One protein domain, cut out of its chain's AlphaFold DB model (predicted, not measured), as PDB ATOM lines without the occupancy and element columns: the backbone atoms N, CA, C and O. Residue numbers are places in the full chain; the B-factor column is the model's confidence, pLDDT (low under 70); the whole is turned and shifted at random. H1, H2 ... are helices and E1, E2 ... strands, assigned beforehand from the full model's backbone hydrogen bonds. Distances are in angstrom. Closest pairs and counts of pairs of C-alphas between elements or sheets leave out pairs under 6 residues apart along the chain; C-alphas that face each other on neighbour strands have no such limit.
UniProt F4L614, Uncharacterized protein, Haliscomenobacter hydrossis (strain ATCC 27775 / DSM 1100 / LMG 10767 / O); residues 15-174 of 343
ATOM      1  N   LYS A  15      18.403  -1.380  29.643       94.94
ATOM      2  CA  LYS A  15      19.801  -1.784  29.439       94.94
ATOM      3  C   LYS A  15      20.590  -0.648  28.796       94.94
ATOM      4  O   LYS A  15      20.196  -0.127  27.757       94.94
ATOM      5  N   ILE A  16      21.683  -0.235  29.421       96.88
ATOM      6  CA  ILE A  16      22.482   0.915  29.000       96.88
ATOM      7  C   ILE A  16      23.926   0.466  28.816       96.88
ATOM      8  O   ILE A  16      24.572   0.014  29.761       96.88
ATOM      9  N   LEU A  17      24.430   0.591  27.593       97.06
ATOM     10  CA  LEU A  17      25.822   0.328  27.255       97.06
ATOM     11  C   LEU A  17      26.545   1.663  27.078       97.06
ATOM     12  O   LEU A  17      26.341   2.347  26.078       97.06
ATOM     13  N   ILE A  18      27.380   2.034  28.043       96.88
ATOM     14  CA  ILE A  18      28.212   3.237  27.980       96.88
ATOM     15  C   ILE A  18      29.582   2.831  27.453       96.88
ATOM     16  O   ILE A  18      30.276   2.024  28.067       96.88
ATOM     17  N   ILE A  19      29.979   3.392  26.319       95.50
ATOM     18  CA  ILE A  19      31.240   3.079  25.655       95.50
ATOM     19  C   ILE A  19      32.118   4.320  25.702       95.50
ATOM     20  O   ILE A  19      31.937   5.256  24.915       95.50
ATOM     21  N   ASN A  20      33.092   4.307  26.608       94.81
ATOM     22  CA  ASN A  20      34.110   5.338  26.684       94.81
ATOM     23  C   ASN A  20      35.289   4.988  25.768       94.81
ATOM     24  O   ASN A  20      36.163   4.191  26.122       94.81
ATOM     25  N   TRP A  21      35.278   5.572  24.570       90.56
ATOM     26  CA  TRP A  21      36.230   5.278  23.506       90.56
ATOM     27  C   TRP A  21      36.571   6.514  22.663       90.56
ATOM     28  O   TRP A  21      35.961   7.571  22.804       90.56
ATOM     29  N   LYS A  22      37.572   6.417  21.784       86.94
ATOM     30  CA  LYS A  22      37.902   7.443  20.781       86.94
ATOM     31  C   LYS A  22      36.925   7.401  19.598       86.94
ATOM     32  O   LYS A  22      37.275   6.970  18.509       86.94
ATOM     33  N   TRP A  23      35.688   7.808  19.847       89.38
ATOM     34  CA  TRP A  23      34.650   7.905  18.822       89.38
ATOM     35  C   TRP A  23      34.985   8.936  17.734       89.38
ATOM     36  O   TRP A  23      35.509  10.000  18.056       89.38
ATOM     37  N   GLU A  24      34.621   8.650  16.482       87.19
ATOM     38  CA  GLU A  24      34.788   9.543  15.317       87.19
ATOM     39  C   GLU A  24      33.433   9.933  14.683       87.19
ATOM     40  O   GLU A  24      33.302  10.092  13.473       87.19
ATOM     41  N   LEU A  25      32.407  10.110  15.523       82.44
ATOM     42  CA  LEU A  25      31.006  10.272  15.102       82.44
ATOM     43  C   LEU A  25      30.718  11.555  14.303       82.44
ATOM     44  O   LEU A  25      29.865  11.546  13.418       82.44
ATOM     45  N   ASP A  26      31.383  12.663  14.636       81.81
ATOM     46  CA  ASP A  26      31.209  13.965  13.983       81.81
ATOM     47  C   ASP A  26      32.540  14.736  13.976       81.81
ATOM     48  O   ASP A  26      33.398  14.545  14.836       81.81
ATOM     49  N   LYS A  27      32.702  15.656  13.025       79.81
ATOM     50  CA  LYS A  27      33.843  16.576  12.915       79.81
ATOM     51  C   LYS A  27      33.996  17.476  14.137       79.81
ATOM     52  O   LYS A  27      35.112  17.892  14.439       79.81
ATOM     53  N   ASP A  28      32.889  17.772  14.813       84.06
ATOM     54  CA  ASP A  28      32.875  18.565  16.041       84.06
ATOM     55  C   ASP A  28      33.033  17.706  17.307       84.06
ATOM     56  O   ASP A  28      32.992  18.252  18.414       84.06
ATOM     57  N   TRP A  29      33.230  16.386  17.171       88.38
ATOM     58  CA  TRP A  29      33.444  15.495  18.306       88.38
ATOM     59  C   TRP A  29      34.773  15.801  19.009       88.38
ATOM     60  O   TRP A  29      35.828  15.930  18.385       88.38
ATOM     61  N   VAL A  30      34.737  15.916  20.334       88.94
ATOM     62  CA  VAL A  30      35.875  16.299  21.167       88.94
ATOM     63  C   VAL A  30      36.256  15.156  22.095       88.94
ATOM     64  O   VAL A  30      35.475  14.709  22.931       88.94
ATOM     65  N   HIS A  31      37.521  14.757  22.012       91.19
ATOM     66  CA  HIS A  31      38.159  13.896  22.998       91.19
ATOM     67  C   HIS A  31      38.513  14.708  24.251       91.19
ATOM     68  O   HIS A  31      39.343  15.631  24.219       91.19
ATOM     69  N   ILE A  32      37.862  14.392  25.365       90.62
ATOM     70  CA  ILE A  32      38.043  15.099  26.628       90.62
ATOM     71  C   ILE A  32      39.299  14.603  27.328       90.62
ATOM     72  O   ILE A  32      39.384  13.453  27.726       90.62
ATOM     73  N   ASN A  33      40.256  15.499  27.508       91.12
ATOM     74  CA  ASN A  33      41.519  15.297  28.193       91.12
ATOM     75  C   ASN A  33      41.804  16.553  29.041       91.12
ATOM     76  O   ASN A  33      41.055  17.540  28.972       91.12
ATOM     77  N   ALA A  34      42.870  16.569  29.844       87.31
ATOM     78  CA  ALA A  34      43.117  17.707  30.742       87.31
ATOM     79  C   ALA A  34      43.289  19.048  29.998       87.31
ATOM     80  O   ALA A  34      43.003  20.116  30.547       87.31
ATOM     81  N   ASN A  35      43.739  19.017  28.742       87.06
ATOM     82  CA  ASN A  35      43.924  20.216  27.929       87.06
ATOM     83  C   ASN A  35      42.618  20.706  27.295       87.06
ATOM     84  O   ASN A  35      42.395  21.918  27.256       87.06
ATOM     85  N   SER A  36      41.756  19.813  26.799       86.25
ATOM     86  CA  SER A  36      40.471  20.216  26.213       86.25
ATOM     87  C   SER A  36      39.515  20.769  27.270       86.25
ATOM     88  O   SER A  36      38.907  21.807  27.012       86.25
ATOM     89  N   LEU A  37      39.478  20.201  28.483       84.19
ATOM     90  CA  LEU A  37      38.699  20.750  29.611       84.19
ATOM     91  C   LEU A  37      39.070  22.197  29.947       84.19
ATOM     92  O   LEU A  37      38.195  23.029  30.169       84.19
ATOM     93  N   LYS A  38      40.368  22.527  29.938       83.38
ATOM     94  CA  LYS A  38      40.841  23.899  30.189       83.38
ATOM     95  C   LYS A  38      40.399  24.883  29.105       83.38
ATOM     96  O   LYS A  38      40.173  26.051  29.402       83.38
ATOM     97  N   LYS A  39      40.317  24.428  27.852       82.00
ATOM     98  CA  LYS A  39      39.931  25.264  26.703       82.00
ATOM     99  C   LYS A  39      38.418  25.454  26.597       82.00
ATOM    100  O   LYS A  39      37.980  26.474  26.072       82.00
ATOM    101  N   HIS A  40      37.638  24.499  27.095       72.81
ATOM    102  CA  HIS A  40      36.184  24.468  26.961       72.81
ATOM    103  C   HIS A  40      35.528  24.045  28.288       72.81
ATOM    104  O   HIS A  40      35.150  22.891  28.452       72.81
ATOM    105  N   PRO A  41      35.348  24.957  29.259       70.19
ATOM    106  CA  PRO A  41      34.768  24.607  30.561       70.19
ATOM    107  C   PRO A  41      33.278  24.210  30.499       70.19
ATOM    108  O   PRO A  41      32.756  23.650  31.459       70.19
ATOM    109  N   ALA A  42      32.598  24.465  29.375       78.06
ATOM    110  CA  ALA A  42      31.163  24.235  29.193       78.06
ATOM    111  C   ALA A  42      30.755  22.751  29.052       78.06
ATOM    112  O   ALA A  42      29.572  22.463  28.919       78.06
ATOM    113  N   PHE A  43      31.679  21.786  29.134       80.94
ATOM    114  CA  PHE A  43      31.325  20.358  29.043       80.94
ATOM    115  C   PHE A  43      30.373  19.883  30.149       80.94
ATOM    116  O   PHE A  43      29.647  18.912  29.963       80.94
ATOM    117  N   LEU A  44      30.362  20.561  31.300       76.88
ATOM    118  CA  LEU A  44      29.375  20.298  32.347       76.88
ATOM    119  C   LEU A  44      27.964  20.722  31.916       76.88
ATOM    120  O   LEU A  44      27.012  20.003  32.188       76.88
ATOM    121  N   GLU A  45      27.843  21.857  31.222       77.62
ATOM    122  CA  GLU A  45      26.564  22.345  30.693       77.62
ATOM    123  C   GLU A  45      26.054  21.432  29.569       77.62
ATOM    124  O   GLU A  45      24.863  21.144  29.507       77.62
ATOM    125  N   ASP A  46      26.955  20.918  28.723       78.31
ATOM    126  CA  ASP A  46      26.619  19.929  27.689       78.31
ATOM    127  C   ASP A  46      25.945  18.680  28.298       78.31
ATOM    128  O   ASP A  46      24.932  18.205  27.780       78.31
ATOM    129  N   LEU A  47      26.457  18.169  29.429       80.75
ATOM    130  CA  LEU A  47      25.828  17.049  30.145       80.75
ATOM    131  C   LEU A  47      24.420  17.400  30.621       80.75
ATOM    132  O   LEU A  47      23.493  16.621  30.400       80.75
ATOM    133  N   ASP A  48      24.249  18.560  31.255       76.44
ATOM    134  CA  ASP A  48      22.953  18.995  31.788       76.44
ATOM    135  C   ASP A  48      21.907  19.178  30.675       76.44
ATOM    136  O   ASP A  48      20.712  18.962  30.885       76.44
ATOM    137  N   LEU A  49      22.349  19.545  29.469       73.62
ATOM    138  CA  LEU A  49      21.491  19.712  28.298       73.62
ATOM    139  C   LEU A  49      21.154  18.397  27.580       73.62
ATOM    140  O   LEU A  49      20.375  18.431  26.621       73.62
ATOM    141  N   GLY A  50      21.715  17.258  27.999       65.88
ATOM    142  CA  GLY A  50      21.449  15.965  27.362       65.88
ATOM    143  C   GLY A  50      21.999  15.859  25.931       65.88
ATOM    144  O   GLY A  50      21.572  15.000  25.165       65.88
ATOM    145  N   ARG A  51      22.919  16.750  25.542       68.75
ATOM    146  CA  ARG A  51      23.553  16.782  24.217       68.75
ATOM    147  C   ARG A  51      24.901  17.483  24.311       68.75
ATOM    148  O   ARG A  51      24.991  18.551  24.909       68.75
ATOM    149  N   GLY A  52      25.934  16.932  23.683       71.62
ATOM    150  CA  GLY A  52      27.268  17.508  23.791       71.62
ATOM    151  C   GLY A  52      28.195  17.121  22.659       71.62
ATOM    152  O   GLY A  52      27.887  16.281  21.821       71.62
ATOM    153  N   ARG A  53      29.373  17.742  22.658       82.50
ATOM    154  CA  ARG A  53      30.421  17.462  21.665       82.50
ATOM    155  C   ARG A  53      31.276  16.246  22.003       82.50
ATOM    156  O   ARG A  53      32.151  15.897  21.235       82.50
ATOM    157  N   PHE A  54      31.077  15.619  23.154       87.19
ATOM    158  CA  PHE A  54      31.884  14.479  23.599       87.19
ATOM    159  C   PHE A  54      31.041  13.293  24.056       87.19
ATOM    160  O   PHE A  54      31.598  12.293  24.513       87.19
ATOM    161  N   PHE A  55      29.714  13.428  23.995       91.44
ATOM    162  CA  PHE A  55      28.793  12.363  24.329       91.44
ATOM    163  C   PHE A  55      27.570  12.396  23.410       91.44
ATOM    164  O   PHE A  55      27.105  13.469  23.023       91.44
ATOM    165  N   ALA A  56      27.055  11.216  23.080       91.81
ATOM    166  CA  ALA A  56      25.844  11.057  22.290       91.81
ATOM    167  C   ALA A  56      25.071   9.812  22.725       91.81
ATOM    168  O   ALA A  56      25.651   8.795  23.113       91.81
ATOM    169  N   GLU A  57      23.750   9.904  22.628       93.94
ATOM    170  CA  GLU A  57      22.822   8.815  22.892       93.94
ATOM    171  C   GLU A  57      22.313   8.212  21.585       93.94
ATOM    172  O   GLU A  57      21.833   8.922  20.703       93.94
ATOM    173  N   PHE A  58      22.349   6.886  21.496       94.50
ATOM    174  CA  PHE A  58      21.813   6.131  20.374       94.50
ATOM    175  C   PHE A  58      20.789   5.127  20.881       94.50
ATOM    176  O   PHE A  58      21.107   4.209  21.645       94.50
ATOM    177  N   SER A  59      19.541   5.297  20.446       95.38
ATOM    178  CA  SER A  59      18.493   4.318  20.731       95.38
ATOM    179  C   SER A  59      18.827   2.972  20.087       95.38
ATOM    180  O   SER A  59      19.485   2.910  19.047       95.38
ATOM    181  N   VAL A  60      18.380   1.880  20.701       96.62
ATOM    182  CA  VAL A  60      18.501   0.536  20.127       96.62
ATOM    183  C   VAL A  60      17.132   0.107  19.621       96.62
ATOM    184  O   VAL A  60      16.113   0.377  20.259       96.62
ATOM    185  N   GLN A  61      17.089  -0.568  18.473       94.44
ATOM    186  CA  GLN A  61      15.854  -1.181  17.995       94.44
ATOM    187  C   GLN A  61      15.280  -2.125  19.079       94.44
ATOM    188  O   GLN A  61      16.019  -2.927  19.647       94.44
ATOM    189  N   PRO A  62      13.978  -2.050  19.400       91.12
ATOM    190  CA  PRO A  62      13.402  -2.883  20.449       91.12
ATOM    191  C   PRO A  62      13.352  -4.360  20.037       91.12
ATOM    192  O   PRO A  62      13.198  -4.689  18.858       91.12
ATOM    193  N   SER A  63      13.424  -5.248  21.027       85.62
ATOM    194  CA  SER A  63      13.184  -6.690  20.883       85.62
ATOM    195  C   SER A  63      12.545  -7.294  22.121       85.62
ATOM    196  O   SER A  63      12.485  -6.654  23.167       85.62
ATOM    197  N   ASP A  64      12.146  -8.561  22.023       82.00
ATOM    198  CA  ASP A  64      11.602  -9.319  23.152       82.00
ATOM    199  C   ASP A  64      12.613  -9.485  24.303       82.00
ATOM    200  O   ASP A  64      12.216  -9.556  25.464       82.00
ATOM    201  N   TYR A  65      13.919  -9.532  24.003       79.38
ATOM    202  CA  TYR A  65      14.979  -9.695  25.010       79.38
ATOM    203  C   TYR A  65      15.455  -8.355  25.598       79.38
ATOM    204  O   TYR A  65      15.738  -8.264  26.793       79.38
ATOM    205  N   CYS A  66      15.524  -7.309  24.770       84.06
ATOM    206  CA  CYS A  66      15.908  -5.950  25.154       84.06
ATOM    207  C   CYS A  66      14.881  -4.949  24.594       84.06
ATOM    208  O   CYS A  66      15.140  -4.318  23.565       84.06
ATOM    209  N   PRO A  67      13.705  -4.789  25.230       85.62
ATOM    210  CA  PRO A  67      12.666  -3.888  24.723       85.62
ATOM    211  C   PRO A  67      13.034  -2.412  24.899       85.62
ATOM    212  O   PRO A  67      12.552  -1.561  24.154       85.62
ATOM    213  N   ASN A  68      13.898  -2.103  25.870       90.88
ATOM    214  CA  ASN A  68      14.372  -0.755  26.158       90.88
ATOM    215  C   ASN A  68      15.889  -0.768  26.363       90.88
ATOM    216  O   ASN A  68      16.382  -1.138  27.434       90.88
ATOM    217  N   ALA A  69      16.621  -0.370  25.327       95.50
ATOM    218  CA  ALA A  69      18.073  -0.326  25.346       95.50
ATOM    219  C   ALA A  69      18.623   0.986  24.773       95.50
ATOM    220  O   ALA A  69      18.009   1.629  23.919       95.50
ATOM    221  N   LEU A  70      19.785   1.383  25.288       96.00
ATOM    222  CA  LEU A  70      20.478   2.617  24.940       96.00
ATOM    223  C   LEU A  70      21.979   2.357  24.822       96.00
ATOM    224  O   LEU A  70      22.567   1.720  25.698       96.00
ATOM    225  N   VAL A  71      22.601   2.898  23.779       96.75
ATOM    226  CA  VAL A  71      24.057   3.021  23.689       96.75
ATOM    227  C   VAL A  71      24.431   4.477  23.947       96.75
ATOM    228  O   VAL A  71      23.890   5.377  23.311       96.75
ATOM    229  N   VAL A  72      25.351   4.706  24.877       95.50
ATOM    230  CA  VAL A  72      25.905   6.030  25.177       95.50
ATOM    231  C   VAL A  72      27.356   6.039  24.719       95.50
ATOM    232  O   VAL A  72      28.205   5.355  25.291       95.50
ATOM    233  N   ALA A  73      27.645   6.800  23.672       94.62
ATOM    234  CA  ALA A  73      29.006   7.053  23.226       94.62
ATOM    235  C   ALA A  73      29.603   8.188  24.058       94.62
ATOM    236  O   ALA A  73      28.954   9.214  24.239       94.62
ATOM    237  N   THR A  74      30.833   8.034  24.543       94.56
ATOM    238  CA  THR A  74      31.570   9.121  25.198       94.56
ATOM    239  C   THR A  74      33.072   9.002  24.953       94.56
ATOM    240  O   THR A  74      33.561   7.912  24.658       94.56
ATOM    241  N   SER A  75      33.812  10.107  25.042       93.38
ATOM    242  CA  SER A  75      35.268  10.110  24.863       93.38
ATOM    243  C   SER A  75      35.973  10.931  25.936       93.38
ATOM    244  O   SER A  75      36.338  12.084  25.719       93.38
ATOM    245  N   ILE A  76      36.146  10.332  27.112       94.50
ATOM    246  CA  ILE A  76      36.786  10.949  28.276       94.50
ATOM    247  C   ILE A  76      38.059  10.170  28.597       94.50
ATOM    248  O   ILE A  76      38.014   8.958  28.773       94.50
ATOM    249  N   TYR A  77      39.190  10.863  28.652       94.38
ATOM    250  CA  TYR A  77      40.494  10.340  29.051       94.38
ATOM    251  C   TYR A  77      40.677  10.518  30.551       94.38
ATOM    252  O   TYR A  77      40.188  11.484  31.133       94.38
ATOM    253  N   ASN A  78      41.417   9.613  31.176       93.06
ATOM    254  CA  ASN A  78      41.753   9.692  32.584       93.06
ATOM    255  C   ASN A  78      43.030  10.520  32.824       93.06
ATOM    256  O   ASN A  78      44.085   9.986  33.151       93.06
ATOM    257  N   ASP A  79      42.926  11.842  32.675       92.12
ATOM    258  CA  ASP A  79      44.066  12.769  32.800       92.12
ATOM    259  C   ASP A  79      44.092  13.531  34.145       92.12
ATOM    260  O   ASP A  79      44.802  14.532  34.299       92.12
ATOM    261  N   GLY A  80      43.288  13.096  35.119       89.06
ATOM    262  CA  GLY A  80      43.215  13.666  36.466       89.06
ATOM    263  C   GLY A  80      41.791  13.896  36.978       89.06
ATOM    264  O   GLY A  80      40.797  13.533  36.345       89.06
ATOM    265  N   ASP A  81      41.686  14.539  38.141       89.44
ATOM    266  CA  ASP A  81      40.428  14.650  38.892       89.44
ATOM    267  C   ASP A  81      39.294  15.309  38.097       89.44
ATOM    268  O   ASP A  81      38.149  14.876  38.175       89.44
ATOM    269  N   ALA A  82      39.592  16.334  37.292       88.94
ATOM    270  CA  ALA A  82      38.569  17.051  36.528       88.94
ATOM    271  C   ALA A  82      37.912  16.170  35.449       88.94
ATOM    272  O   ALA A  82      36.693  16.209  35.279       88.94
ATOM    273  N   THR A  83      38.697  15.352  34.740       92.06
ATOM    274  CA  THR A  83      38.163  14.389  33.765       92.06
ATOM    275  C   THR A  83      37.391  13.264  34.451       92.06
ATOM    276  O   THR A  83      36.333  12.868  33.964       92.06
ATOM    277  N   GLN A  84      37.862  12.791  35.613       91.62
ATOM    278  CA  GLN A  84      37.148  11.778  36.398       91.62
ATOM    279  C   GLN A  84      35.798  12.302  36.904       91.62
ATOM    280  O   GLN A  84      34.782  11.628  36.763       91.62
ATOM    281  N   GLN A  85      35.756  13.535  37.418       90.56
ATOM    282  CA  GLN A  85      34.514  14.191  37.838       90.56
ATOM    283  C   GLN A  85      33.512  14.332  36.691       90.56
ATOM    284  O   GLN A  85      32.311  14.177  36.912       90.56
ATOM    285  N   LEU A  86      33.982  14.601  35.469       91.56
ATOM    286  CA  LEU A  86      33.108  14.642  34.298       91.56
ATOM    287  C   LEU A  86      32.503  13.262  33.995       91.56
ATOM    288  O   LEU A  86      31.302  13.175  33.752       91.56
ATOM    289  N   LEU A  87      33.302  12.190  34.063       94.25
ATOM    290  CA  LEU A  87      32.796  10.824  33.908       94.25
ATOM    291  C   LEU A  87      31.758  10.488  34.989       94.25
ATOM    292  O   LEU A  87      30.703   9.958  34.660       94.25
ATOM    293  N   PHE A  88      32.012  10.832  36.255       94.31
ATOM    294  CA  PHE A  88      31.038  10.618  37.330       94.31
ATOM    295  C   PHE A  88      29.720  11.342  37.075       94.31
ATOM    296  O   PHE A  88      28.659  10.740  37.190       94.31
ATOM    297  N   LYS A  89      29.767  12.600  36.633       91.88
ATOM    298  CA  LYS A  89      28.547  13.336  36.289       91.88
ATOM    299  C   LYS A  89      27.772  12.707  35.134       91.88
ATOM    300  O   LYS A  89      26.547  12.699  35.175       91.88
ATOM    301  N   LEU A  90      28.461  12.172  34.124       93.75
ATOM    302  CA  LEU A  90      27.812  11.404  33.059       93.75
ATOM    303  C   LEU A  90      27.150  10.140  33.634       93.75
ATOM    304  O   LEU A  90      25.988   9.867  33.352       93.75
ATOM    305  N   LEU A  91      27.864   9.384  34.472       95.19
ATOM    306  CA  LEU A  91      27.347   8.163  35.098       95.19
ATOM    307  C   LEU A  91      26.149   8.433  36.013       95.19
ATOM    308  O   LEU A  91      25.209   7.640  36.018       95.19
ATOM    309  N   ASP A  92      26.116   9.565  36.715       92.81
ATOM    310  CA  ASP A  92      24.979   9.963  37.548       92.81
ATOM    311  C   ASP A  92      23.668  10.055  36.744       92.81
ATOM    312  O   ASP A  92      22.598   9.841  37.307       92.81
ATOM    313  N   GLN A  93      23.711  10.286  35.428       91.69
ATOM    314  CA  GLN A  93      22.509  10.302  34.579       91.69
ATOM    315  C   GLN A  93      21.959   8.898  34.279       91.69
ATOM    316  O   GLN A  93      20.754   8.733  34.074       91.69
ATOM    317  N   TYR A  94      22.823   7.879  34.278       92.94
ATOM    318  CA  TYR A  94      22.508   6.533  33.782       92.94
ATOM    319  C   TYR A  94      22.599   5.430  34.834       92.94
ATOM    320  O   TYR A  94      22.185   4.306  34.576       92.94
ATOM    321  N   VAL A  95      23.159   5.696  36.010       93.56
ATOM    322  CA  VAL A  95      23.265   4.711  37.094       93.56
ATOM    323  C   VAL A  95      22.083   4.888  38.051       93.56
ATOM    324  O   VAL A  95      22.241   5.130  39.247       93.56
ATOM    325  N   GLN A  96      20.863   4.764  37.521       90.31
ATOM    326  CA  GLN A  96      19.615   4.925  38.280       90.31
ATOM    327  C   GLN A  96      18.994   3.574  38.687       90.31
ATOM    328  O   GLN A  96      19.347   2.522  38.140       90.31
ATOM    329  N   PRO A  97      18.039   3.557  39.641       86.50
ATOM    330  CA  PRO A  97      17.237   2.368  39.910       86.50
ATOM    331  C   PRO A  97      16.547   1.854  38.637       86.50
ATOM    332  O   PRO A  97      16.098   2.643  37.809       86.50
ATOM    333  N   LYS A  98      16.417   0.526  38.504       84.62
ATOM    334  CA  LYS A  98      15.827  -0.163  37.330       84.62
ATOM    335  C   LYS A  98      16.624  -0.025  36.022       84.62
ATOM    336  O   LYS A  98      16.112  -0.380  34.962       84.62
ATOM    337  N   GLN A  99      17.863   0.455  36.084       91.25
ATOM    338  CA  GLN A  99      18.777   0.470  34.945       91.25
ATOM    339  C   GLN A  99      19.874  -0.574  35.150       91.25
ATOM    340  O   GLN A  99      20.387  -0.732  36.258       91.25
ATOM    341  N   GLN A 100      20.209  -1.298  34.088       92.94
ATOM    342  CA  GLN A 100      21.407  -2.127  34.012       92.94
ATOM    343  C   GLN A 100      22.436  -1.386  33.182       92.94
ATOM    344  O   GLN A 100      22.128  -0.976  32.064       92.94
ATOM    345  N   VAL A 101      23.634  -1.200  33.726       95.56
ATOM    346  CA  VAL A 101      24.654  -0.360  33.103       95.56
ATOM    347  C   VAL A 101      25.922  -1.166  32.911       95.56
ATOM    348  O   VAL A 101      26.508  -1.660  33.872       95.56
ATOM    349  N   LEU A 102      26.367  -1.260  31.666       96.00
ATOM    350  CA  LEU A 102      27.697  -1.739  31.324       96.00
ATOM    351  C   LEU A 102      28.538  -0.537  30.905       96.00
ATOM    352  O   LEU A 102      28.257   0.088  29.886       96.00
ATOM    353  N   LEU A 103      29.554  -0.213  31.699       96.50
ATOM    354  CA  LEU A 103      30.543   0.810  31.388       96.50
ATOM    355  C   LEU A 103      31.784   0.142  30.795       96.50
ATOM    356  O   LEU A 103      32.568  -0.478  31.513       96.50
ATOM    357  N   LEU A 104      31.971   0.286  29.488       95.00
ATOM    358  CA  LEU A 104      33.169  -0.156  28.789       95.00
ATOM    359  C   LEU A 104      34.173   1.002  28.751       95.00
ATOM    360  O   LEU A 104      33.879   2.063  28.200       95.00
ATOM    361  N   MET A 105      35.372   0.790  29.290       93.75
ATOM    362  CA  MET A 105      36.461   1.769  29.308       93.75
ATOM    363  C   MET A 105      37.690   1.231  28.586       93.75
ATOM    364  O   MET A 105      38.198   0.156  28.906       93.75
ATOM    365  N   HIS A 106      38.195   1.992  27.621       90.12
ATOM    366  CA  HIS A 106      39.368   1.569  26.870       90.12
ATOM    367  C   HIS A 106      40.676   1.924  27.596       90.12
ATOM    368  O   HIS A 106      40.881   3.075  27.983       90.12
ATOM    369  N   ARG A 107      41.611   0.973  27.725       87.81
ATOM    370  CA  ARG A 107      42.868   1.150  28.485       87.81
ATOM    371  C   ARG A 107      43.755   2.287  27.946       87.81
ATOM    372  O   ARG A 107      44.204   3.105  28.739       87.81
ATOM    373  N   PRO A 108      43.956   2.430  26.621       87.44
ATOM    374  CA  PRO A 108      44.574   3.625  26.036       87.44
ATOM    375  C   PRO A 108      43.970   4.998  26.357       87.44
ATOM    376  O   PRO A 108      44.651   5.990  26.120       87.44
ATOM    377  N   ASN A 109      42.780   5.083  26.961       88.88
ATOM    378  CA  ASN A 109      42.278   6.327  27.558       88.88
ATOM    379  C   ASN A 109      42.788   6.527  29.006       88.88
ATOM    380  O   ASN A 109      42.196   7.293  29.758       88.88
ATOM    381  N   ALA A 110      43.867   5.837  29.399       90.19
ATOM    382  CA  ALA A 110      44.510   5.865  30.719       90.19
ATOM    383  C   ALA A 110      43.654   5.340  31.891       90.19
ATOM    384  O   ALA A 110      43.893   5.687  33.047       90.19
ATOM    385  N   TYR A 111      42.660   4.489  31.617       91.50
ATOM    386  CA  TYR A 111      41.907   3.814  32.677       91.50
ATOM    387  C   TYR A 111      42.610   2.548  33.148       91.50
ATOM    388  O   TYR A 111      43.004   1.691  32.350       91.50
ATOM    389  N   HIS A 112      42.682   2.416  34.467       88.81
ATOM    390  CA  HIS A 112      43.275   1.293  35.165       88.81
ATOM    391  C   HIS A 112      42.321   0.761  36.236       88.81
ATOM    392  O   HIS A 112      41.250   1.306  36.497       88.81
ATOM    393  N   GLU A 113      42.710  -0.344  36.857       87.56
ATOM    394  CA  GLU A 113      41.931  -1.017  37.894       87.56
ATOM    395  C   GLU A 113      41.497  -0.084  39.040       87.56
ATOM    396  O   GLU A 113      40.350  -0.139  39.488       87.56
ATOM    397  N   GLU A 114      42.383   0.803  39.494       89.12
ATOM    398  CA  GLU A 114      42.086   1.749  40.574       89.12
ATOM    399  C   GLU A 114      40.906   2.667  40.240       89.12
ATOM    400  O   GLU A 114      40.105   3.001  41.117       89.12
ATOM    401  N   ASP A 115      40.755   3.044  38.970       92.56
ATOM    402  CA  ASP A 115      39.642   3.874  38.519       92.56
ATOM    403  C   ASP A 115      38.325   3.097  38.579       92.56
ATOM    404  O   ASP A 115      37.310   3.636  39.021       92.56
ATOM    405  N   LEU A 116      38.342   1.806  38.228       93.06
ATOM    406  CA  LEU A 116      37.175   0.932  38.369       93.06
ATOM    407  C   LEU A 116      36.773   0.798  39.836       93.06
ATOM    408  O   LEU A 116      35.585   0.890  40.146       93.06
ATOM    409  N   ARG A 117      37.745   0.623  40.744       92.44
ATOM    410  CA  ARG A 117      37.480   0.554  42.190       92.44
ATOM    411  C   ARG A 117      36.828   1.842  42.686       92.44
ATOM    412  O   ARG A 117      35.824   1.770  43.394       92.44
ATOM    413  N   LYS A 118      37.336   3.011  42.275       93.06
ATOM    414  CA  LYS A 118      36.739   4.318  42.607       93.06
ATOM    415  C   LYS A 118      35.302   4.432  42.092       93.06
ATOM    416  O   LYS A 118      34.412   4.792  42.861       93.06
ATOM    417  N   ILE A 119      35.063   4.070  40.828       94.69
ATOM    418  CA  ILE A 119      33.728   4.105  40.212       94.69
ATOM    419  C   ILE A 119      32.758   3.182  40.946       94.69
ATOM    420  O   ILE A 119      31.706   3.626  41.407       94.69
ATOM    421  N   LEU A 120      33.103   1.908  41.112       93.19
ATOM    422  CA  LEU A 120      32.213   0.950  41.760       93.19
ATOM    423  C   LEU A 120      31.983   1.271  43.242       93.19
ATOM    424  O   LEU A 120      30.886   1.026  43.738       93.19
ATOM    425  N   ALA A 121      32.955   1.863  43.943       91.62
ATOM    426  CA  ALA A 121      32.763   2.330  45.315       91.62
ATOM    427  C   ALA A 121      31.722   3.461  45.392       91.62
ATOM    428  O   ALA A 121      30.812   3.406  46.230       91.62
ATOM    429  N   GLN A 122      31.805   4.446  44.487       91.94
ATOM    430  CA  GLN A 122      30.845   5.552  44.397       91.94
ATOM    431  C   GLN A 122      29.418   5.055  44.121       91.94
ATOM    432  O   GLN A 122      28.465   5.545  44.730       91.94
ATOM    433  N   TYR A 123      29.270   4.030  43.277       90.62
ATOM    434  CA  TYR A 123      27.976   3.436  42.922       90.62
ATOM    435  C   TYR A 123      27.694   2.101  43.625       90.62
ATOM    436  O   TYR A 123      26.886   1.312  43.143       90.62
ATOM    437  N   SER A 124      28.293   1.849  44.791       83.50
ATOM    438  CA  SER A 124      28.213   0.562  45.514       83.50
ATOM    439  C   SER A 124      26.789   0.083  45.825       83.50
ATOM    440  O   SER A 124      26.538  -1.116  45.949       83.50
ATOM    441  N   LYS A 125      25.825   1.009  45.922       80.00
ATOM    442  CA  LYS A 125      24.398   0.690  46.112       80.00
ATOM    443  C   LYS A 125      23.709   0.190  44.840       80.00
ATOM    444  O   LYS A 125      22.653  -0.431  44.937       80.00
ATOM    445  N   ASN A 126      24.267   0.469  43.664       78.12
ATOM    446  CA  ASN A 126      23.719   0.052  42.384       78.12
ATOM    447  C   ASN A 126      24.426  -1.220  41.898       78.12
ATOM    448  O   ASN A 126      25.423  -1.184  41.177       78.12
ATOM    449  N   VAL A 127      23.868  -2.371  42.274       72.94
ATOM    450  CA  VAL A 127      24.380  -3.689  41.868       72.94
ATOM    451  C   VAL A 127      24.297  -3.939  40.356       72.94
ATOM    452  O   VAL A 127      24.876  -4.904  39.859       72.94
ATOM    453  N   SER A 128      23.631  -3.077  39.597       84.50
ATOM    454  CA  SER A 128      23.440  -3.262  38.162       84.50
ATOM    455  C   SER A 128      24.507  -2.574  37.301       84.50
ATOM    456  O   SER A 128      24.500  -2.776  36.089       84.50
ATOM    457  N   LEU A 129      25.424  -1.794  37.895       92.44
ATOM    458  CA  LEU A 129      26.585  -1.233  37.193       92.44
ATOM    459  C   LEU A 129      27.737  -2.242  37.156       92.44
ATOM    460  O   LEU A 129      28.223  -2.656  38.209       92.44
ATOM    461  N   ARG A 130      28.237  -2.571  35.965       92.69
ATOM    462  CA  ARG A 130      29.516  -3.274  35.788       92.69
ATOM    463  C   ARG A 130      30.480  -2.427  34.979       92.69
ATOM    464  O   ARG A 130      30.071  -1.754  34.035       92.69
ATOM    465  N   CYS A 131      31.755  -2.486  35.340       94.50
ATOM    466  CA  CYS A 131      32.819  -1.752  34.657       94.50
ATOM    467  C   CYS A 131      33.794  -2.728  34.001       94.50
ATOM    468  O   CYS A 131      34.267  -3.648  34.661       94.50
ATOM    469  N   ILE A 132      34.111  -2.531  32.726       92.69
ATOM    470  CA  ILE A 132      34.930  -3.462  31.944       92.69
ATOM    471  C   ILE A 132      36.051  -2.683  31.272       92.69
ATOM    472  O   ILE A 132      35.798  -1.702  30.570       92.69
ATOM    473  N   LEU A 133      37.291  -3.123  31.490       89.62
ATOM    474  CA  LEU A 133      38.463  -2.590  30.804       89.62
ATOM    475  C   LEU A 133      38.728  -3.380  29.530       89.62
ATOM    476  O   LEU A 133      38.849  -4.604  29.564       89.62
ATOM    477  N   PHE A 134      38.900  -2.677  28.415       85.50
ATOM    478  CA  PHE A 134      39.200  -3.308  27.134       85.50
ATOM    479  C   PHE A 134      40.368  -2.644  26.400       85.50
ATOM    480  O   PHE A 134      40.678  -1.474  26.619       85.50
ATOM    481  N   GLU A 135      41.046  -3.408  25.543       78.56
ATOM    482  CA  GLU A 135      42.154  -2.940  24.703       78.56
ATOM    483  C   GLU A 135      42.297  -3.832  23.461       78.56
ATOM    484  O   GLU A 135      42.157  -5.050  23.560       78.56
ATOM    485  N   GLY A 136      42.612  -3.214  22.313       59.41
ATOM    486  CA  GLY A 136      43.199  -3.819  21.106       59.41
ATOM    487  C   GLY A 136      42.974  -5.322  20.903       59.41
ATOM    488  O   GLY A 136      43.843  -6.118  21.227       59.41
ATOM    489  N   GLY A 137      41.843  -5.721  20.321       55.22
ATOM    490  CA  GLY A 137      41.563  -7.120  19.966       55.22
ATOM    491  C   GLY A 137      40.850  -7.946  21.045       55.22
ATOM    492  O   GLY A 137      40.116  -8.866  20.700       55.22
ATOM    493  N   ARG A 138      40.922  -7.582  22.333       60.25
ATOM    494  CA  ARG A 138      39.940  -8.064  23.321       60.25
ATOM    495  C   ARG A 138      38.652  -7.292  23.085       60.25
ATOM    496  O   ARG A 138      38.552  -6.202  23.635       60.25
ATOM    497  N   ASN A 139      37.711  -7.757  22.262       68.38
ATOM    498  CA  ASN A 139      36.373  -7.155  22.268       68.38
ATOM    499  C   ASN A 139      35.380  -7.829  21.332       68.38
ATOM    500  O   ASN A 139      35.469  -7.708  20.111       68.38
ATOM    501  N   TYR A 140      34.316  -8.355  21.930       84.25
ATOM    502  CA  TYR A 140      33.043  -8.517  21.233       84.25
ATOM    503  C   TYR A 140      32.446  -7.191  20.766       84.25
ATOM    504  O   TYR A 140      31.559  -7.200  19.923       84.25
ATOM    505  N   LEU A 141      32.956  -6.053  21.249       89.00
ATOM    506  CA  LEU A 141      32.560  -4.735  20.772       89.00
ATOM    507  C   LEU A 141      32.992  -4.442  19.326       89.00
ATOM    508  O   LEU A 141      32.266  -3.725  18.644       89.00
ATOM    509  N   TYR A 142      34.122  -4.972  18.838       89.06
ATOM    510  CA  TYR A 142      34.619  -4.669  17.490       89.06
ATOM    511  C   TYR A 142      34.101  -5.679  16.467       89.06
ATOM    512  O   TYR A 142      34.292  -6.891  16.599       89.06
ATOM    513  N   TYR A 143      33.461  -5.180  15.414       89.94
ATOM    514  CA  TYR A 143      32.969  -6.004  14.323       89.94
ATOM    515  C   TYR A 143      34.097  -6.720  13.571       89.94
ATOM    516  O   TYR A 143      33.972  -7.931  13.412       89.94
ATOM    517  N   PRO A 144      35.205  -6.073  13.152       85.06
ATOM    518  CA  PRO A 144      36.255  -6.755  12.385       85.06
ATOM    519  C   PRO A 144      36.848  -7.973  13.105       85.06
ATOM    520  O   PRO A 144      37.269  -8.939  12.472       85.06
ATOM    521  N   VAL A 145      36.826  -7.939  14.439       81.56
ATOM    522  CA  VAL A 145      37.386  -8.966  15.316       81.56
ATOM    523  C   VAL A 145      36.475 -10.195  15.413       81.56
ATOM    524  O   VAL A 145      36.932 -11.315  15.205       81.56
ATOM    525  N   GLN A 146      35.185 -10.002  15.712       80.25
ATOM    526  CA  GLN A 146      34.247 -11.104  16.003       80.25
ATOM    527  C   GLN A 146      33.193 -11.339  14.907       80.25
ATOM    528  O   GLN A 146      32.394 -12.269  14.989       80.25
ATOM    529  N   LYS A 147      33.150 -10.483  13.880       86.06
ATOM    530  CA  LYS A 147      32.080 -10.402  12.866       86.06
ATOM    531  C   LYS A 147      30.678 -10.237  13.469       86.06
ATOM    532  O   LYS A 147      29.671 -10.663  12.899       86.06
ATOM    533  N   SER A 148      30.607  -9.654  14.664       86.69
ATOM    534  CA  SER A 148      29.366  -9.546  15.437       86.69
ATOM    535  C   SER A 148      29.299  -8.353  16.388       86.69
ATOM    536  O   SER A 148      28.316  -8.239  17.120       86.69
ATOM    537  N   GLY A 149      30.330  -7.505  16.408       91.19
ATOM    538  CA  GLY A 149      30.395  -6.332  17.273       91.19
ATOM    539  C   GLY A 149      29.602  -5.134  16.761       91.19
ATOM    540  O   GLY A 149      28.854  -5.228  15.791       91.19
ATOM    541  N   LEU A 150      29.775  -4.003  17.442       93.06
ATOM    542  CA  LEU A 150      29.141  -2.723  17.129       93.06
ATOM    543  C   LEU A 150      30.075  -1.773  16.387       93.06
ATOM    544  O   LEU A 150      29.600  -0.956  15.608       93.06
ATOM    545  N   LEU A 151      31.377  -1.834  16.656       92.06
ATOM    546  CA  LEU A 151      32.306  -0.792  16.237       92.06
ATOM    547  C   LEU A 151      33.285  -1.276  15.178       92.06
ATOM    548  O   LEU A 151      33.689  -2.439  15.182       92.06
ATOM    549  N   ASP A 152      33.702  -0.371  14.308       90.06
ATOM    550  CA  ASP A 152      34.937  -0.531  13.551       90.06
ATOM    551  C   ASP A 152      36.170  -0.176  14.415       90.06
ATOM    552  O   ASP A 152      36.062   0.209  15.586       90.06
ATOM    553  N   ASP A 153      37.365  -0.297  13.837       84.75
ATOM    554  CA  ASP A 153      38.624   0.033  14.523       84.75
ATOM    555  C   ASP A 153      38.888   1.556  14.612       84.75
ATOM    556  O   ASP A 153      39.775   2.012  15.352       84.75
ATOM    557  N   ALA A 154      38.115   2.354  13.866       86.19
ATOM    558  CA  ALA A 154      38.197   3.812  13.834       86.19
ATOM    559  C   ALA A 154      37.361   4.473  14.943       86.19
ATOM    560  O   ALA A 154      37.651   5.599  15.319       86.19
ATOM    561  N   GLY A 155      36.410   3.756  15.548       85.31
ATOM    562  CA  GLY A 155      35.515   4.315  16.559       85.31
ATOM    563  C   GLY A 155      34.201   4.827  15.975       85.31
ATOM    564  O   GLY A 155      33.636   5.783  16.501       85.31
ATOM    565  N   ASN A 156      33.706   4.188  14.918       91.69
ATOM    566  CA  ASN A 156      32.368   4.382  14.368       91.69
ATOM    567  C   ASN A 156      31.549   3.102  14.500       91.69
ATOM    568  O   ASN A 156      32.090   2.017  14.722       91.69
ATOM    569  N   PHE A 157      30.233   3.212  14.323       94.25
ATOM    570  CA  PHE A 157      29.417   2.025  14.100       94.25
ATOM    571  C   PHE A 157      29.821   1.348  12.786       94.25
ATOM    572  O   PHE A 157      29.942   2.010  11.758       94.25
ATOM    573  N   TYR A 158      30.030   0.032  12.821       93.94
ATOM    574  CA  TYR A 158      30.507  -0.706  11.653       93.94
ATOM    575  C   TYR A 158      29.468  -0.726  10.521       93.94
ATOM    576  O   TYR A 158      28.331  -1.179  10.699       93.94
ATOM    577  N   MET A 159      29.888  -0.275   9.341       91.62
ATOM    578  CA  MET A 159      29.101  -0.290   8.111       91.62
ATOM    579  C   MET A 159      30.030  -0.593   6.931       91.62
ATOM    580  O   MET A 159      30.928   0.191   6.630       91.62
ATOM    581  N   GLU A 160      29.833  -1.728   6.263       90.88
ATOM    582  CA  GLU A 160      30.623  -2.127   5.094       90.88
ATOM    583  C   GLU A 160      29.802  -3.040   4.172       90.88
ATOM    584  O   GLU A 160      29.297  -4.088   4.585       90.88
ATOM    585  N   GLY A 161      29.677  -2.657   2.897       88.12
ATOM    586  CA  GLY A 161      28.877  -3.405   1.924       88.12
ATOM    587  C   GLY A 161      27.413  -3.529   2.362       88.12
ATOM    588  O   GLY A 161      26.760  -2.525   2.632       88.12
ATOM    589  N   ASP A 162      26.916  -4.764   2.446       87.44
ATOM    590  CA  ASP A 162      25.543  -5.070   2.879       87.44
ATOM    591  C   ASP A 162      25.399  -5.194   4.408       87.44
ATOM    592  O   ASP A 162      24.305  -5.438   4.926       87.44
ATOM    593  N   ILE A 163      26.500  -5.068   5.152       90.69
ATOM    594  CA  ILE A 163      26.496  -5.164   6.606       90.69
ATOM    595  C   ILE A 163      26.405  -3.757   7.177       90.69
ATOM    596  O   ILE A 163      27.324  -2.955   7.038       90.69
ATOM    597  N   SER A 164      25.324  -3.493   7.901       93.50
ATOM    598  CA  SER A 164      25.219  -2.329   8.771       93.50
ATOM    599  C   SER A 164      24.790  -2.767  10.163       93.50
ATOM    600  O   SER A 164      23.936  -3.645  10.307       93.50
ATOM    601  N   VAL A 165      25.393  -2.167  11.189       94.81
ATOM    602  CA  VAL A 165      24.977  -2.310  12.595       94.81
ATOM    603  C   VAL A 165      24.156  -1.114  13.087       94.81
ATOM    604  O   VAL A 165      23.659  -1.134  14.214       94.81
ATOM    605  N   PHE A 166      23.997  -0.088  12.247       95.56
ATOM    606  CA  PHE A 166      23.371   1.188  12.577       95.56
ATOM    607  C   PHE A 166      22.459   1.669  11.441       95.56
ATOM    608  O   PHE A 166      22.845   1.756  10.279       95.56
ATOM    609  N   ASP A 167      21.217   1.986  11.777       94.12
ATOM    610  CA  ASP A 167      20.243   2.550  10.849       94.12
ATOM    611  C   ASP A 167      20.388   4.076  10.865       94.12
ATOM    612  O   ASP A 167      19.850   4.749  11.746       94.12
ATOM    613  N   GLU A 168      21.140   4.613   9.900       91.31
ATOM    614  CA  GLU A 168      21.412   6.052   9.784       91.31
ATOM    615  C   GLU A 168      20.132   6.885   9.628       91.31
ATOM    616  O   GLU A 168      20.055   8.000  10.145       91.31
ATOM    617  N   ALA A 169      19.105   6.348   8.962       91.81
ATOM    618  CA  ALA A 169      17.849   7.061   8.737       91.81
ATOM    619  C   ALA A 169      17.052   7.241  10.035       91.81
ATOM    620  O   ALA A 169      16.367   8.250  10.208       91.81
ATOM    621  N   GLN A 170      17.141   6.270  10.945       91.75
ATOM    622  CA  GLN A 170      16.439   6.291  12.230       91.75
ATOM    623  C   GLN A 170      17.346   6.620  13.422       91.75
ATOM    624  O   GLN A 170      16.855   6.673  14.548       91.75
ATOM    625  N   GLN A 171      18.643   6.841  13.183       91.00
ATOM    626  CA  GLN A 171      19.662   7.115  14.201       91.00
ATOM    627  C   GLN A 171      19.635   6.093  15.351       91.00
ATOM    628  O   GLN A 171      19.610   6.443  16.535       91.00
ATOM    629  N   ARG A 172      19.594   4.803  14.999       95.19
ATOM    630  CA  ARG A 172      19.457   3.708  15.970       95.19
ATOM    631  C   ARG A 172      20.404   2.550  15.694       95.19
ATOM    632  O   ARG A 172      20.646   2.177  14.549       95.19
ATOM    633  N   VAL A 173      20.870   1.921  16.764       96.56
ATOM    634  CA  VAL A 173      21.647   0.683  16.703       96.56
ATOM    635  C   VAL A 173      20.710  -0.490  16.430       96.56
ATOM    636  O   VAL A 173      19.642  -0.616  17.039       96.56
ATOM    637  N   LEU A 174      21.111  -1.373  15.520       95.12
ATOM    638  CA  LEU A 174      20.347  -2.565  15.190       95.12
ATOM    639  C   LEU A 174      20.472  -3.619  16.294       95.12
ATOM    640  O   LEU A 174      21.561  -3.984  16.747       95.12
TER     641      LEU A 174
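Overview. This is residues 15 to 174 of the 343 residues of an uncharacterized protein of Haliscomenobacter hydrossis (strain ATCC 27775 / DSM 1100 / LMG 10767 / O) (UniProt F4L614). A twisted sheet of five strands has two helices, H3 and H4, over one face, each running along the strands, and two short helices, H1 and H2, pack on H3. On the other side of the sheet, set off from it, lie the short helix H5 and a long stretch without named elements, residues 147 to 174, tied to edge strand E2 by a short pairing. The printed part has 160 residues with five named helices and five named strands, in the order E1 H1 H2 E2 E3 H3 E4 H4 E5 H5; the mixed sheet runs E2 E3 E1 E4 E5. The class is mixed, helices and strands, with under half of the residues in named elements. The whole is compact, with a radius of gyration of the C-alphas of 15.4 A, and rounded, spanning 43 by 35 by 32 A.

Along the chain. The sheet holds E2, residues 55 to 60, E3, residues 69 to 74, E1, residues 15 to 20, E4, residues 99 to 106 and 22.1 A long, and E5, residues 129 to 134. C-alpha 15 begins E1 at (19.801, -1.784, 29.439), and C-alpha 134 ends E5 at (39.200, -3.308, 27.134). The helices are H3, residues 81 to 94 and 20.3 A long, H4, residues 113 to 122 and 14.4 A long, H1, residues 34 to 39, H2, residues 43 to 48, and H5, residues 143 to 146, which ends at (34.247, -11.104, 16.003).

Arrangement. E2 and E3 are an antiparallel hairpin, with N 58 and O 71 2.8 A apart, within hydrogen-bond range. The other neighbours are parallel: E3 and E1 have N 19 and O 72 at 2.8 A, E1 and E4 have N 18 and O 102 at 2.8 A, and E4 and E5 have N 103 and O 130 at 2.8 A. H3 and H4 are on the same face, along the strands. H3 lies over E1 at a height over the sheet of 9.1 A, and only just not over E4, on which 2 of its C-alphas fall. H4 lies over E5 at a height of 9.5 A; their closest C-alphas, Leu 116 and Cys 131, are 6.3 A apart. E3, H3 and E4 make a split strand-helix-strand unit, two strands running the same way with E1 between them; E4, H4 and E5 make an unsplit one, and both crossovers are right-handed. H2 touches H3 at residues 86 to 90 alone, closest at the C-alphas of Leu 47 and Leu 90, 6.7 A, with a shallow tilt of 17 degrees, the same way. H1 touches H3 at residues 82 to 83 alone, closest at the C-alphas of Ala 34 and Thr 83, 6.7 A, about perpendicular at 83 degrees. H5 touches no helix and is not on the sheet. Every O i to N i+4 pair is within hydrogen-bond range in H2 and H4, against 1 of 2 in H1 and 8 of 10 in H3; H5 is too short for such a pair.

Size, cuts and confidence. The C-alphas farthest apart, of Lys 39 and Asp 64, are 44.8 A apart. The printed part has no cut, and the link from E1 to H1 is long, with 13 residues. Residues 172 to 173 pair in parallel with residues 59 to 60 of E2. Mean pLDDT of the printed part is 88.2; residues 50 to 51 and 136 to 139 are under 70.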